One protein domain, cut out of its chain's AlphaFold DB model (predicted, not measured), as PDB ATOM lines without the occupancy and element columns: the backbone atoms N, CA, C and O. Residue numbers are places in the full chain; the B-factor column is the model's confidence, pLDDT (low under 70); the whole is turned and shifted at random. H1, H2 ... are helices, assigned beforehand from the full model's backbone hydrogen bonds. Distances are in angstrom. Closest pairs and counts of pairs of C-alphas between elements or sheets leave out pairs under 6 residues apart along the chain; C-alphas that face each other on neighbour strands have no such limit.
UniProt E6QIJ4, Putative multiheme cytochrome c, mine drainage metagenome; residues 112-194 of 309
ATOM      1  N   ALA A 112     165.826 145.563 111.992       89.00
ATOM      2  CA  ALA A 112     166.741 144.727 111.215       89.00
ATOM      3  C   ALA A 112     167.064 143.371 111.870       89.00
ATOM      4  O   ALA A 112     167.214 142.385 111.154       89.00
ATOM      5  N   GLU A 113     167.187 143.325 113.199       91.00
ATOM      6  CA  GLU A 113     167.471 142.097 113.956       91.00
ATOM      7  C   GLU A 113     166.239 141.178 113.935       91.00
ATOM      8  O   GLU A 113     166.355 139.994 113.633       91.00
ATOM      9  N   GLU A 114     165.057 141.756 114.149       92.31
ATOM     10  CA  GLU A 114     163.763 141.084 114.014       92.31
ATOM     11  C   GLU A 114     163.550 140.502 112.611       92.31
ATOM     12  O   GLU A 114     163.268 139.312 112.462       92.31
ATOM     13  N   ASP A 115     163.718 141.321 111.573       91.44
ATOM     14  CA  ASP A 115     163.441 140.897 110.206       91.44
ATOM     15  C   ASP A 115     164.402 139.797 109.750       91.44
ATOM     16  O   ASP A 115     164.012 138.938 108.967       91.44
ATOM     17  N   ASN A 116     165.644 139.779 110.242       90.75
ATOM     18  CA  ASN A 116     166.585 138.704 109.930       90.75
ATOM     19  C   ASN A 116     166.127 137.348 110.485       90.75
ATOM     20  O   ASN A 116     166.353 136.331 109.832       90.75
ATOM     21  N   ILE A 117     165.451 137.321 111.636       92.38
ATOM     22  CA  ILE A 117     164.898 136.083 112.201       92.38
ATOM     23  C   ILE A 117     163.766 135.569 111.310       92.38
ATOM     24  O   ILE A 117     163.777 134.412 110.891       92.38
ATOM     25  N   CYS A 118     162.820 136.440 110.951       91.56
ATOM     26  CA  CYS A 118     161.681 136.062 110.116       91.56
ATOM     27  C   CYS A 118     162.122 135.682 108.693       91.56
ATOM     28  O   CYS A 118     161.747 134.628 108.172       91.56
ATOM     29  N   LEU A 119     162.960 136.510 108.067       91.06
ATOM     30  CA  LEU A 119     163.469 136.281 106.716       91.06
ATOM     31  C   LEU A 119     164.471 135.124 106.656       91.06
ATOM     32  O   LEU A 119     164.634 134.553 105.584       91.06
ATOM     33  N   GLY A 120     165.065 134.704 107.777       89.50
ATOM     34  CA  GLY A 120     165.872 133.483 107.840       89.50
ATOM     35  C   GLY A 120     165.125 132.247 107.323       89.50
ATOM     36  O   GLY A 120     165.737 131.372 106.716       89.50
ATOM     37  N   CYS A 121     163.795 132.220 107.477       88.38
ATOM     38  CA  CYS A 121     162.927 131.189 106.900       88.38
ATOM     39  C   CYS A 121     162.056 131.712 105.743       88.38
ATOM     40  O   CYS A 121     161.840 131.001 104.762       88.38
ATOM     41  N   HIS A 122     161.563 132.952 105.819       89.62
ATOM     42  CA  HIS A 122     160.608 133.504 104.850       89.62
ATOM     43  C   HIS A 122     161.238 134.219 103.646       89.62
ATOM     44  O   HIS A 122     160.493 134.662 102.773       89.62
ATOM     45  N   ALA A 123     162.569 134.309 103.538       88.62
ATOM     46  CA  ALA A 123     163.227 134.995 102.420       88.62
ATOM     47  C   ALA A 123     162.815 134.456 101.042       88.62
ATOM     48  O   ALA A 123     162.723 135.231 100.098       88.62
ATOM     49  N   ALA A 124     162.528 133.156 100.913       86.38
ATOM     50  CA  ALA A 124     162.074 132.586  99.643       86.38
ATOM     51  C   ALA A 124     160.668 133.071  99.244       86.38
ATOM     52  O   ALA A 124     160.401 133.287  98.065       86.38
ATOM     53  N   SER A 125     159.778 133.256 100.222       85.75
ATOM     54  CA  SER A 125     158.406 133.727  99.991       85.75
ATOM     55  C   SER A 125     158.312 135.250  99.913       85.75
ATOM     56  O   SER A 125     157.389 135.772  99.296       85.75
ATOM     57  N   LEU A 126     159.247 135.957 100.552       88.31
ATOM     58  CA  LEU A 126     159.275 137.413 100.689       88.31
ATOM     59  C   LEU A 126     160.662 137.984 100.320       88.31
ATOM     60  O   LEU A 126     161.266 138.690 101.133       88.31
ATOM     61  N   PRO A 127     161.191 137.697  99.114       84.56
ATOM     62  CA  PRO A 127     162.562 138.069  98.748       84.56
ATOM     63  C   PRO A 127     162.770 139.586  98.726       84.56
ATOM     64  O   PRO A 127     163.842 140.081  99.067       84.56
ATOM     65  N   ASP A 128     161.709 140.321  98.397       86.88
ATOM     66  CA  ASP A 128     161.753 141.760  98.168       86.88
ATOM     67  C   ASP A 128     161.301 142.585  99.384       86.88
ATOM     68  O   ASP A 128     161.252 143.811  99.299       86.88
ATOM     69  N   PHE A 129     160.990 141.965 100.535       87.25
ATOM     70  CA  PHE A 129     160.451 142.697 101.695       87.25
ATOM     71  C   PHE A 129     161.372 143.838 102.158       87.25
ATOM     72  O   PHE A 129     160.911 144.897 102.591       87.25
ATOM     73  N   LYS A 130     162.689 143.652 102.003       87.00
ATOM     74  CA  LYS A 130     163.707 144.659 102.334       87.00
ATOM     75  C   LYS A 130     163.608 145.941 101.493       87.00
ATOM     76  O   LYS A 130     164.170 146.954 101.895       87.00
ATOM     77  N   HIS A 131     162.891 145.898 100.372       86.50
ATOM     78  CA  HIS A 131     162.710 146.986  99.405       86.50
ATOM     79  C   HIS A 131     161.271 147.536  99.402       86.50
ATOM     80  O   HIS A 131     160.801 148.102  98.414       86.50
ATOM     81  N   THR A 132     160.536 147.323 100.494       89.38
ATOM     82  CA  THR A 132     159.175 147.839 100.671       89.38
ATOM     83  C   THR A 132     159.195 149.213 101.335       89.38
ATOM     84  O   THR A 132     160.048 149.490 102.179       89.38
ATOM     85  N   ALA A 133     158.190 150.042 101.039       89.69
ATOM     86  CA  ALA A 133     158.012 151.333 101.707       89.69
ATOM     87  C   ALA A 133     157.863 151.186 103.233       89.69
ATOM     88  O   ALA A 133     158.361 152.013 103.994       89.69
ATOM     89  N   HIS A 134     157.223 150.108 103.701       91.69
ATOM     90  CA  HIS A 134     157.100 149.815 105.130       91.69
ATOM     91  C   HIS A 134     158.458 149.564 105.780       91.69
ATOM     92  O   HIS A 134     158.750 150.135 106.832       91.69
ATOM     93  N   ARG A 135     159.319 148.768 105.136       90.50
ATOM     94  CA  ARG A 135     160.662 148.528 105.658       90.50
ATOM     95  C   ARG A 135     161.522 149.790 105.622       90.50
ATOM     96  O   ARG A 135     162.238 150.045 106.589       90.50
ATOM     97  N   GLU A 136     161.433 150.591 104.560       89.81
ATOM     98  CA  GLU A 136     162.109 151.895 104.470       89.81
ATOM     99  C   GLU A 136     161.666 152.850 105.590       89.81
ATOM    100  O   GLU A 136     162.493 153.562 106.162       89.81
ATOM    101  N   ALA A 137     160.388 152.799 105.973       91.38
ATOM    102  CA  ALA A 137     159.832 153.531 107.110       91.38
ATOM    103  C   ALA A 137     160.164 152.909 108.486       91.38
ATOM    104  O   ALA A 137     159.738 153.431 109.517       91.38
ATOM    105  N   GLY A 138     160.929 151.812 108.533       92.19
ATOM    106  CA  GLY A 138     161.352 151.151 109.770       92.19
ATOM    107  C   GLY A 138     160.321 150.203 110.390       92.19
ATOM    108  O   GLY A 138     160.513 149.767 111.526       92.19
ATOM    109  N   VAL A 139     159.256 149.851 109.666       93.00
ATOM    110  CA  VAL A 139     158.236 148.895 110.118       93.00
ATOM    111  C   VAL A 139     158.723 147.464 109.870       93.00
ATOM    112  O   VAL A 139     158.937 147.067 108.726       93.00
ATOM    113  N   GLY A 140     158.911 146.706 110.953       93.06
ATOM    114  CA  GLY A 140     159.278 145.285 110.918       93.06
ATOM    115  C   GLY A 140     158.081 144.344 110.842       93.06
ATOM    116  O   GLY A 140     156.927 144.759 110.998       93.06
ATOM    117  N   CYS A 141     158.362 143.058 110.640       93.44
ATOM    118  CA  CYS A 141     157.363 141.988 110.562       93.44
ATOM    119  C   CYS A 141     156.380 141.998 111.750       93.44
ATOM    120  O   CYS A 141     155.159 141.965 111.571       93.44
ATOM    121  N   VAL A 142     156.891 142.079 112.978       93.31
ATOM    122  CA  VAL A 142     156.106 142.115 114.214       93.31
ATOM    123  C   VAL A 142     155.426 143.460 114.425       93.31
ATOM    124  O   VAL A 142     154.611 143.573 115.332       93.31
ATOM    125  N   GLY A 143     155.683 144.484 113.608       93.06
ATOM    126  CA  GLY A 143     154.856 145.691 113.566       93.06
ATOM    127  C   GLY A 143     153.401 145.350 113.230       93.06
ATOM    128  O   GLY A 143     152.478 145.851 113.874       93.06
ATOM    129  N   CYS A 144     153.212 144.400 112.312       94.06
ATOM    130  CA  CYS A 144     151.904 143.957 111.839       94.06
ATOM    131  C   CYS A 144     151.502 142.583 112.394       94.06
ATOM    132  O   CYS A 144     150.355 142.391 112.810       94.06
ATOM    133  N   HIS A 145     152.441 141.637 112.435       94.06
ATOM    134  CA  HIS A 145     152.200 140.252 112.829       94.06
ATOM    135  C   HIS A 145     152.459 140.013 114.325       94.06
ATOM    136  O   HIS A 145     153.233 140.711 114.979       94.06
ATOM    137  N   SER A 146     151.803 139.015 114.909       91.88
ATOM    138  CA  SER A 146     152.084 138.563 116.272       91.88
ATOM    139  C   SER A 146     151.914 137.062 116.400       91.88
ATOM    140  O   SER A 146     150.847 136.523 116.141       91.88
ATOM    141  N   MET A 147     152.945 136.391 116.899       88.19
ATOM    142  CA  MET A 147     152.916 134.941 117.096       88.19
ATOM    143  C   MET A 147     152.234 134.518 118.401       88.19
ATOM    144  O   MET A 147     151.794 133.376 118.525       88.19
ATOM    145  N   HIS A 148     152.111 135.447 119.353       88.69
ATOM    146  CA  HIS A 148     151.565 135.196 120.690       88.69
ATOM    147  C   HIS A 148     150.186 135.835 120.908       88.69
ATOM    148  O   HIS A 148     149.413 135.358 121.731       88.69
ATOM    149  N   ALA A 149     149.854 136.903 120.173       88.19
ATOM    150  CA  ALA A 149     148.662 137.718 120.420       88.19
ATOM    151  C   ALA A 149     147.968 138.193 119.128       88.19
ATOM    152  O   ALA A 149     147.412 139.290 119.075       88.19
ATOM    153  N   PHE A 150     147.992 137.383 118.067       91.00
ATOM    154  CA  PHE A 150     147.255 137.672 116.835       91.00
ATOM    155  C   PHE A 150     145.739 137.704 117.057       91.00
ATOM    156  O   PHE A 150     145.186 136.986 117.898       91.00
ATOM    157  N   LYS A 151     145.055 138.507 116.244       90.06
ATOM    158  CA  LYS A 151     143.592 138.580 116.142       90.06
ATOM    159  C   LYS A 151     143.060 138.094 114.790       90.06
ATOM    160  O   LYS A 151     141.878 137.786 114.705       90.06
ATOM    161  N   SER A 152     143.916 137.978 113.771       85.44
ATOM    162  CA  SER A 152     143.600 137.315 112.498       85.44
ATOM    163  C   SER A 152     144.269 135.944 112.440       85.44
ATOM    164  O   SER A 152     145.494 135.865 112.450       85.44
ATOM    165  N   GLU A 153     143.491 134.863 112.368       74.69
ATOM    166  CA  GLU A 153     144.033 133.493 112.388       74.69
ATOM    167  C   GLU A 153     144.773 133.108 111.102       74.69
ATOM    168  O   GLU A 153     145.728 132.338 111.147       74.69
ATOM    169  N   LYS A 154     144.362 133.652 109.950       75.81
ATOM    170  CA  LYS A 154     144.972 133.314 108.654       75.81
ATOM    171  C   LYS A 154     146.303 134.023 108.430       75.81
ATOM    172  O   LYS A 154     147.223 133.438 107.872       75.81
ATOM    173  N   THR A 155     146.387 135.286 108.836       85.25
ATOM    174  CA  THR A 155     147.526 136.166 108.533       85.25
ATOM    175  C   THR A 155     148.330 136.550 109.766       85.25
ATOM    176  O   THR A 155     149.319 137.263 109.649       85.25
ATOM    177  N   MET A 156     147.942 136.082 110.955       90.19
ATOM    178  CA  MET A 156     148.649 136.339 112.214       90.19
ATOM    179  C   MET A 156     148.770 137.829 112.560       90.19
ATOM    180  O   MET A 156     149.669 138.228 113.293       90.19
ATOM    181  N   LEU A 157     147.877 138.674 112.039       93.81
ATOM    182  CA  LEU A 157     147.899 140.112 112.303       93.81
ATOM    183  C   LEU A 157     147.488 140.422 113.746       93.81
ATOM    184  O   LEU A 157     146.595 139.780 114.307       93.81
ATOM    185  N   LYS A 158     148.104 141.452 114.331       93.12
ATOM    186  CA  LYS A 158     147.812 141.971 115.682       93.12
ATOM    187  C   LYS A 158     146.382 142.498 115.846       93.12
ATOM    188  O   LYS A 158     145.859 142.554 116.959       93.12
ATOM    189  N   GLN A 159     145.759 142.905 114.748       93.06
ATOM    190  CA  GLN A 159     144.406 143.451 114.661       93.06
ATOM    191  C   GLN A 159     143.752 142.920 113.371       93.06
ATOM    192  O   GLN A 159     144.468 142.400 112.509       93.06
ATOM    193  N   PRO A 160     142.423 143.043 113.206       92.38
ATOM    194  CA  PRO A 160     141.805 142.953 111.884       92.38
ATOM    195  C   PRO A 160     142.519 143.878 110.890       92.38
ATOM    196  O   PRO A 160     142.953 144.963 111.274       92.38
ATOM    197  N   GLU A 161     142.658 143.443 109.639       92.81
ATOM    198  CA  GLU A 161     143.536 144.076 108.648       92.81
ATOM    199  C   GLU A 161     143.260 145.573 108.463       92.81
ATOM    200  O   GLU A 161     144.152 146.384 108.698       92.81
ATOM    201  N   THR A 162     142.014 145.949 108.167       92.56
ATOM    202  CA  THR A 162     141.607 147.354 108.003       92.56
ATOM    203  C   THR A 162     141.962 148.189 109.233       92.56
ATOM    204  O   THR A 162     142.609 149.226 109.127       92.56
ATOM    205  N   THR A 163     141.627 147.697 110.431       92.81
ATOM    206  CA  THR A 163     141.942 148.385 111.692       92.81
ATOM    207  C   THR A 163     143.445 148.534 111.905       92.81
ATOM    208  O   THR A 163     143.875 149.548 112.444       92.81
ATOM    209  N   LEU A 164     144.248 147.541 111.509       94.38
ATOM    210  CA  LEU A 164     145.702 147.602 111.616       94.38
ATOM    211  C   LEU A 164     146.271 148.697 110.710       94.38
ATOM    212  O   LEU A 164     147.034 149.535 111.183       94.38
ATOM    213  N   CYS A 165     145.883 148.702 109.435       93.75
ATOM    214  CA  CYS A 165     146.348 149.681 108.454       93.75
ATOM    215  C   CYS A 165     145.989 151.111 108.883       93.75
ATOM    216  O   CYS A 165     146.844 151.996 108.859       93.75
ATOM    217  N   GLU A 166     144.765 151.320 109.372       93.19
ATOM    218  CA  GLU A 166     144.274 152.619 109.849       93.19
ATOM    219  C   GLU A 166     145.021 153.165 111.074       93.19
ATOM    220  O   GLU A 166     144.940 154.363 111.343       93.19
ATOM    221  N   THR A 167     145.770 152.335 111.815       93.75
ATOM    222  CA  THR A 167     146.587 152.844 112.933       93.75
ATOM    223  C   THR A 167     147.692 153.796 112.472       93.75
ATOM    224  O   THR A 167     148.119 154.647 113.251       93.75
ATOM    225  N   CYS A 168     148.129 153.675 111.214       95.19
ATOM    226  CA  CYS A 168     149.118 154.557 110.596       95.19
ATOM    227  C   CYS A 168     148.539 155.331 109.401       95.19
ATOM    228  O   CYS A 168     148.795 156.525 109.277       95.19
ATOM    229  N   HIS A 169     147.714 154.693 108.567       93.56
ATOM    230  CA  HIS A 169     147.056 155.293 107.396       93.56
ATOM    231  C   HIS A 169     145.715 155.949 107.753       93.56
ATOM    232  O   HIS A 169     144.681 155.720 107.121       93.56
ATOM    233  N   ALA A 170     145.721 156.756 108.815       94.44
ATOM    234  CA  ALA A 170     144.526 157.438 109.306       94.44
ATOM    235  C   ALA A 170     143.989 158.489 108.314       94.44
ATOM    236  O   ALA A 170     142.826 158.878 108.395       94.44
ATOM    237  N   ASP A 171     144.824 158.933 107.374       93.31
ATOM    238  CA  ASP A 171     144.496 159.868 106.300       93.31
ATOM    239  C   ASP A 171     143.591 159.257 105.221       93.31
ATOM    240  O   ASP A 171     142.827 159.977 104.578       93.31
ATOM    241  N   VAL A 172     143.632 157.933 105.047       92.69
ATOM    242  CA  VAL A 172     142.832 157.233 104.034       92.69
ATOM    243  C   VAL A 172     141.419 156.936 104.539       92.69
ATOM    244  O   VAL A 172     140.466 156.947 103.761       92.69
ATOM    245  N   LYS A 173     141.258 156.731 105.850       92.00
ATOM    246  CA  LYS A 173     139.983 156.365 106.478       92.00
ATOM    247  C   LYS A 173     138.800 157.268 106.080       92.00
ATOM    248  O   LYS A 173     137.768 156.721 105.695       92.00
ATOM    249  N   PRO A 174     138.909 158.614 106.089       95.06
ATOM    250  CA  PRO A 174     137.790 159.476 105.713       95.06
ATOM    251  C   PRO A 174     137.305 159.265 104.276       95.06
ATOM    252  O   PRO A 174     136.130 159.484 104.001       95.06
ATOM    253  N   ALA A 175     138.172 158.819 103.359       95.69
ATOM    254  CA  ALA A 175     137.774 158.558 101.979       95.69
ATOM    255  C   ALA A 175     136.733 157.429 101.890       95.69
ATOM    256  O   ALA A 175     135.817 157.507 101.075       95.69
ATOM    257  N   PHE A 176     136.820 156.425 102.766       95.75
ATOM    258  CA  PHE A 176     135.854 155.324 102.833       95.75
ATOM    259  C   PHE A 176     134.529 155.705 103.514       95.75
ATOM    260  O   PHE A 176     133.563 154.955 103.428       95.75
ATOM    261  N   GLU A 177     134.439 156.888 104.127       95.06
ATOM    262  CA  GLU A 177     133.185 157.443 104.659       95.06
ATOM    263  C   GLU A 177     132.421 158.282 103.619       95.06
ATOM    264  O   GLU A 177     131.263 158.646 103.828       95.06
ATOM    265  N   LEU A 178     133.055 158.603 102.485       95.75
ATOM    266  CA  LEU A 178     132.438 159.404 101.427       95.75
ATOM    267  C   LEU A 178     131.271 158.663 100.779       95.75
ATOM    268  O   LEU A 178     131.189 157.440 100.802       95.75
ATOM    269  N   ARG A 179     130.372 159.397 100.122       93.88
ATOM    270  CA  ARG A 179     129.152 158.825  99.529       93.88
ATOM    271  C   ARG A 179     129.403 157.632  98.597       93.88
ATOM    272  O   ARG A 179     128.601 156.697  98.568       93.88
ATOM    273  N   SER A 180     130.456 157.687  97.787       96.12
ATOM    274  CA  SER A 180     130.884 156.589  96.926       96.12
ATOM    275  C   SER A 180     132.246 156.110  97.403       96.12
ATOM    276  O   SER A 180     133.204 156.868  97.354       96.12
ATOM    277  N   HIS A 181     132.357 154.849  97.796       96.94
ATOM    278  CA  HIS A 181     133.612 154.219  98.206       96.94
ATOM    279  C   HIS A 181     133.598 152.738  97.824       96.94
ATOM    280  O   HIS A 181     132.536 152.133  97.626       96.94
ATOM    281  N   HIS A 182     134.790 152.166  97.718       95.62
ATOM    282  CA  HIS A 182     134.969 150.721  97.717       95.62
ATOM    283  C   HIS A 182     134.616 150.161  99.103       95.62
ATOM    284  O   HIS A 182     134.873 150.810 100.112       95.62
ATOM    285  N   LYS A 183     133.980 148.985  99.154       95.12
ATOM    286  CA  LYS A 183     133.229 148.466 100.313       95.12
ATOM    287  C   LYS A 183     134.096 147.881 101.439       95.12
ATOM    288  O   LYS A 183     133.878 146.756 101.890       95.12
ATOM    289  N   VAL A 184     135.098 148.654 101.858       94.75
ATOM    290  CA  VAL A 184     136.051 148.322 102.926       94.75
ATOM    291  C   VAL A 184     135.395 148.438 104.302       94.75
ATOM    292  O   VAL A 184     135.500 147.514 105.106       94.75
ATOM    293  N   ASN A 185     134.657 149.523 104.555       92.12
ATOM    294  CA  ASN A 185     133.965 149.746 105.830       92.12
ATOM    295  C   ASN A 185     132.846 148.725 106.080       92.12
ATOM    296  O   ASN A 185     132.586 148.341 107.219       92.12
ATOM    297  N   GLU A 186     132.211 148.241 105.014       94.31
ATOM    298  CA  GLU A 186     131.208 147.178 105.079       94.31
ATOM    299  C   GLU A 186     131.813 145.767 105.163       94.31
ATOM    300  O   GLU A 186     131.068 144.794 105.272       94.31
ATOM    301  N   GLY A 187     133.144 145.636 105.118       91.81
ATOM    302  CA  GLY A 187     133.850 144.360 105.259       91.81
ATOM    303  C   GLY A 187     133.734 143.424 104.052       91.81
ATOM    304  O   GLY A 187     133.998 142.230 104.184       91.81
ATOM    305  N   VAL A 188     133.335 143.938 102.884       93.75
ATOM    306  CA  VAL A 188     133.264 143.158 101.633       93.75
ATOM    307  C   VAL A 188     134.652 142.990 101.007       93.75
ATOM    308  O   VAL A 188     134.883 142.033 100.274       93.75
ATOM    309  N   MET A 189     135.562 143.914 101.302       91.69
ATOM    310  CA  MET A 189     136.946 143.921 100.833       91.69
ATOM    311  C   MET A 189     137.874 144.495 101.901       91.69
ATOM    312  O   MET A 189     137.424 145.187 102.820       91.69
ATOM    313  N   THR A 190     139.164 144.225 101.774       92.81
ATOM    314  CA  THR A 190     140.213 144.753 102.648       92.81
ATOM    315  C   THR A 190     141.279 145.493 101.844       92.81
ATOM    316  O   THR A 190     141.271 145.517 100.612       92.81
ATOM    317  N   CYS A 191     142.203 146.155 102.540       92.56
ATOM    318  CA  CYS A 191     143.309 146.875 101.912       92.56
ATOM    319  C   CYS A 191     144.159 145.929 101.040       92.56
ATOM    320  O   CYS A 191     144.606 146.314  99.964       92.56
ATOM    321  N   GLY A 192     144.316 144.688 101.503       90.56
ATOM    322  CA  GLY A 192     145.049 143.559 100.941       90.56
ATOM    323  C   GLY A 192     144.568 143.108  99.568       90.56
ATOM    324  O   GLY A 192     145.361 142.602  98.775       90.56
ATOM    325  N   ASP A 193     143.289 143.335  99.265       91.19
ATOM    326  CA  ASP A 193     142.708 143.002  97.962       91.19
ATOM    327  C   ASP A 193     143.257 143.904  96.843       91.19
ATOM    328  O   ASP A 193     143.234 143.532  95.670       91.19
ATOM    329  N   CYS A 194     143.776 145.087  97.203       89.50
ATOM    330  CA  CYS A 194     144.372 146.048  96.271       89.50
ATOM    331  C   CYS A 194     145.874 146.274  96.512       89.50
ATOM    332  O   CYS A 194     146.627 146.473  95.560       89.50
TER     333      CYS A 194
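AT A GLANCE: This is residues 112 to 194 of the 309 residues of the protein "Putative multiheme cytochrome c" of mine drainage metagenome (UniProt E6QIJ4). With little regular structure, this is an elongated, winding run of loops with five short helices strung along it in chain order, from H1 near one end to H5 near the other. Residues 178 to 194 fold back from H5 toward H4. The printed part has 83 residues, 30 in named helices, with no named strand; its class is all helix. It is only just loose, close to compact, with a radius of gyration of the C-alphas of 14.5 A and spans of 45 by 26 by 20 A.

IN THESE COORDINATES: H1, residues 112 to 122, begins at C-alpha (166.741, 144.727, 111.215) and is 14.3 A long. H2 is residues 133 to 136, H3 141 to 144, and H4 161 to 166, 8.7 A long. H5, residues 173 to 177, ends at C-alpha (133.185, 157.443, 104.659).

HOW THE PARTS SIT: H1 and H3 touch; their closest C-alphas, of Asp 115 and Cys 141, are 6.2 A apart. H3 and H4 are close but not clearly touching, with C-alphas 144 and 164 closest at 7.2 A; so are H4 and H5, with C-alphas 166 and 173 closest at 6.6 A. H2 touches no helix. Every O i to N i+4 pair is within hydrogen-bond range in H4, 6 of 7 in H1 and 0 of 1 in H5, where 2 of 2 O i to N i+3 pairs are; H2 and H3 are too short for such an i+4 pair.

THE WHOLE: The C-alphas farthest apart, of Gly 120 and Arg 179, are 45.4 A apart. The printed part has no cut; the link from H3 to H4 is long. No printed residue is under 70 in pLDDT.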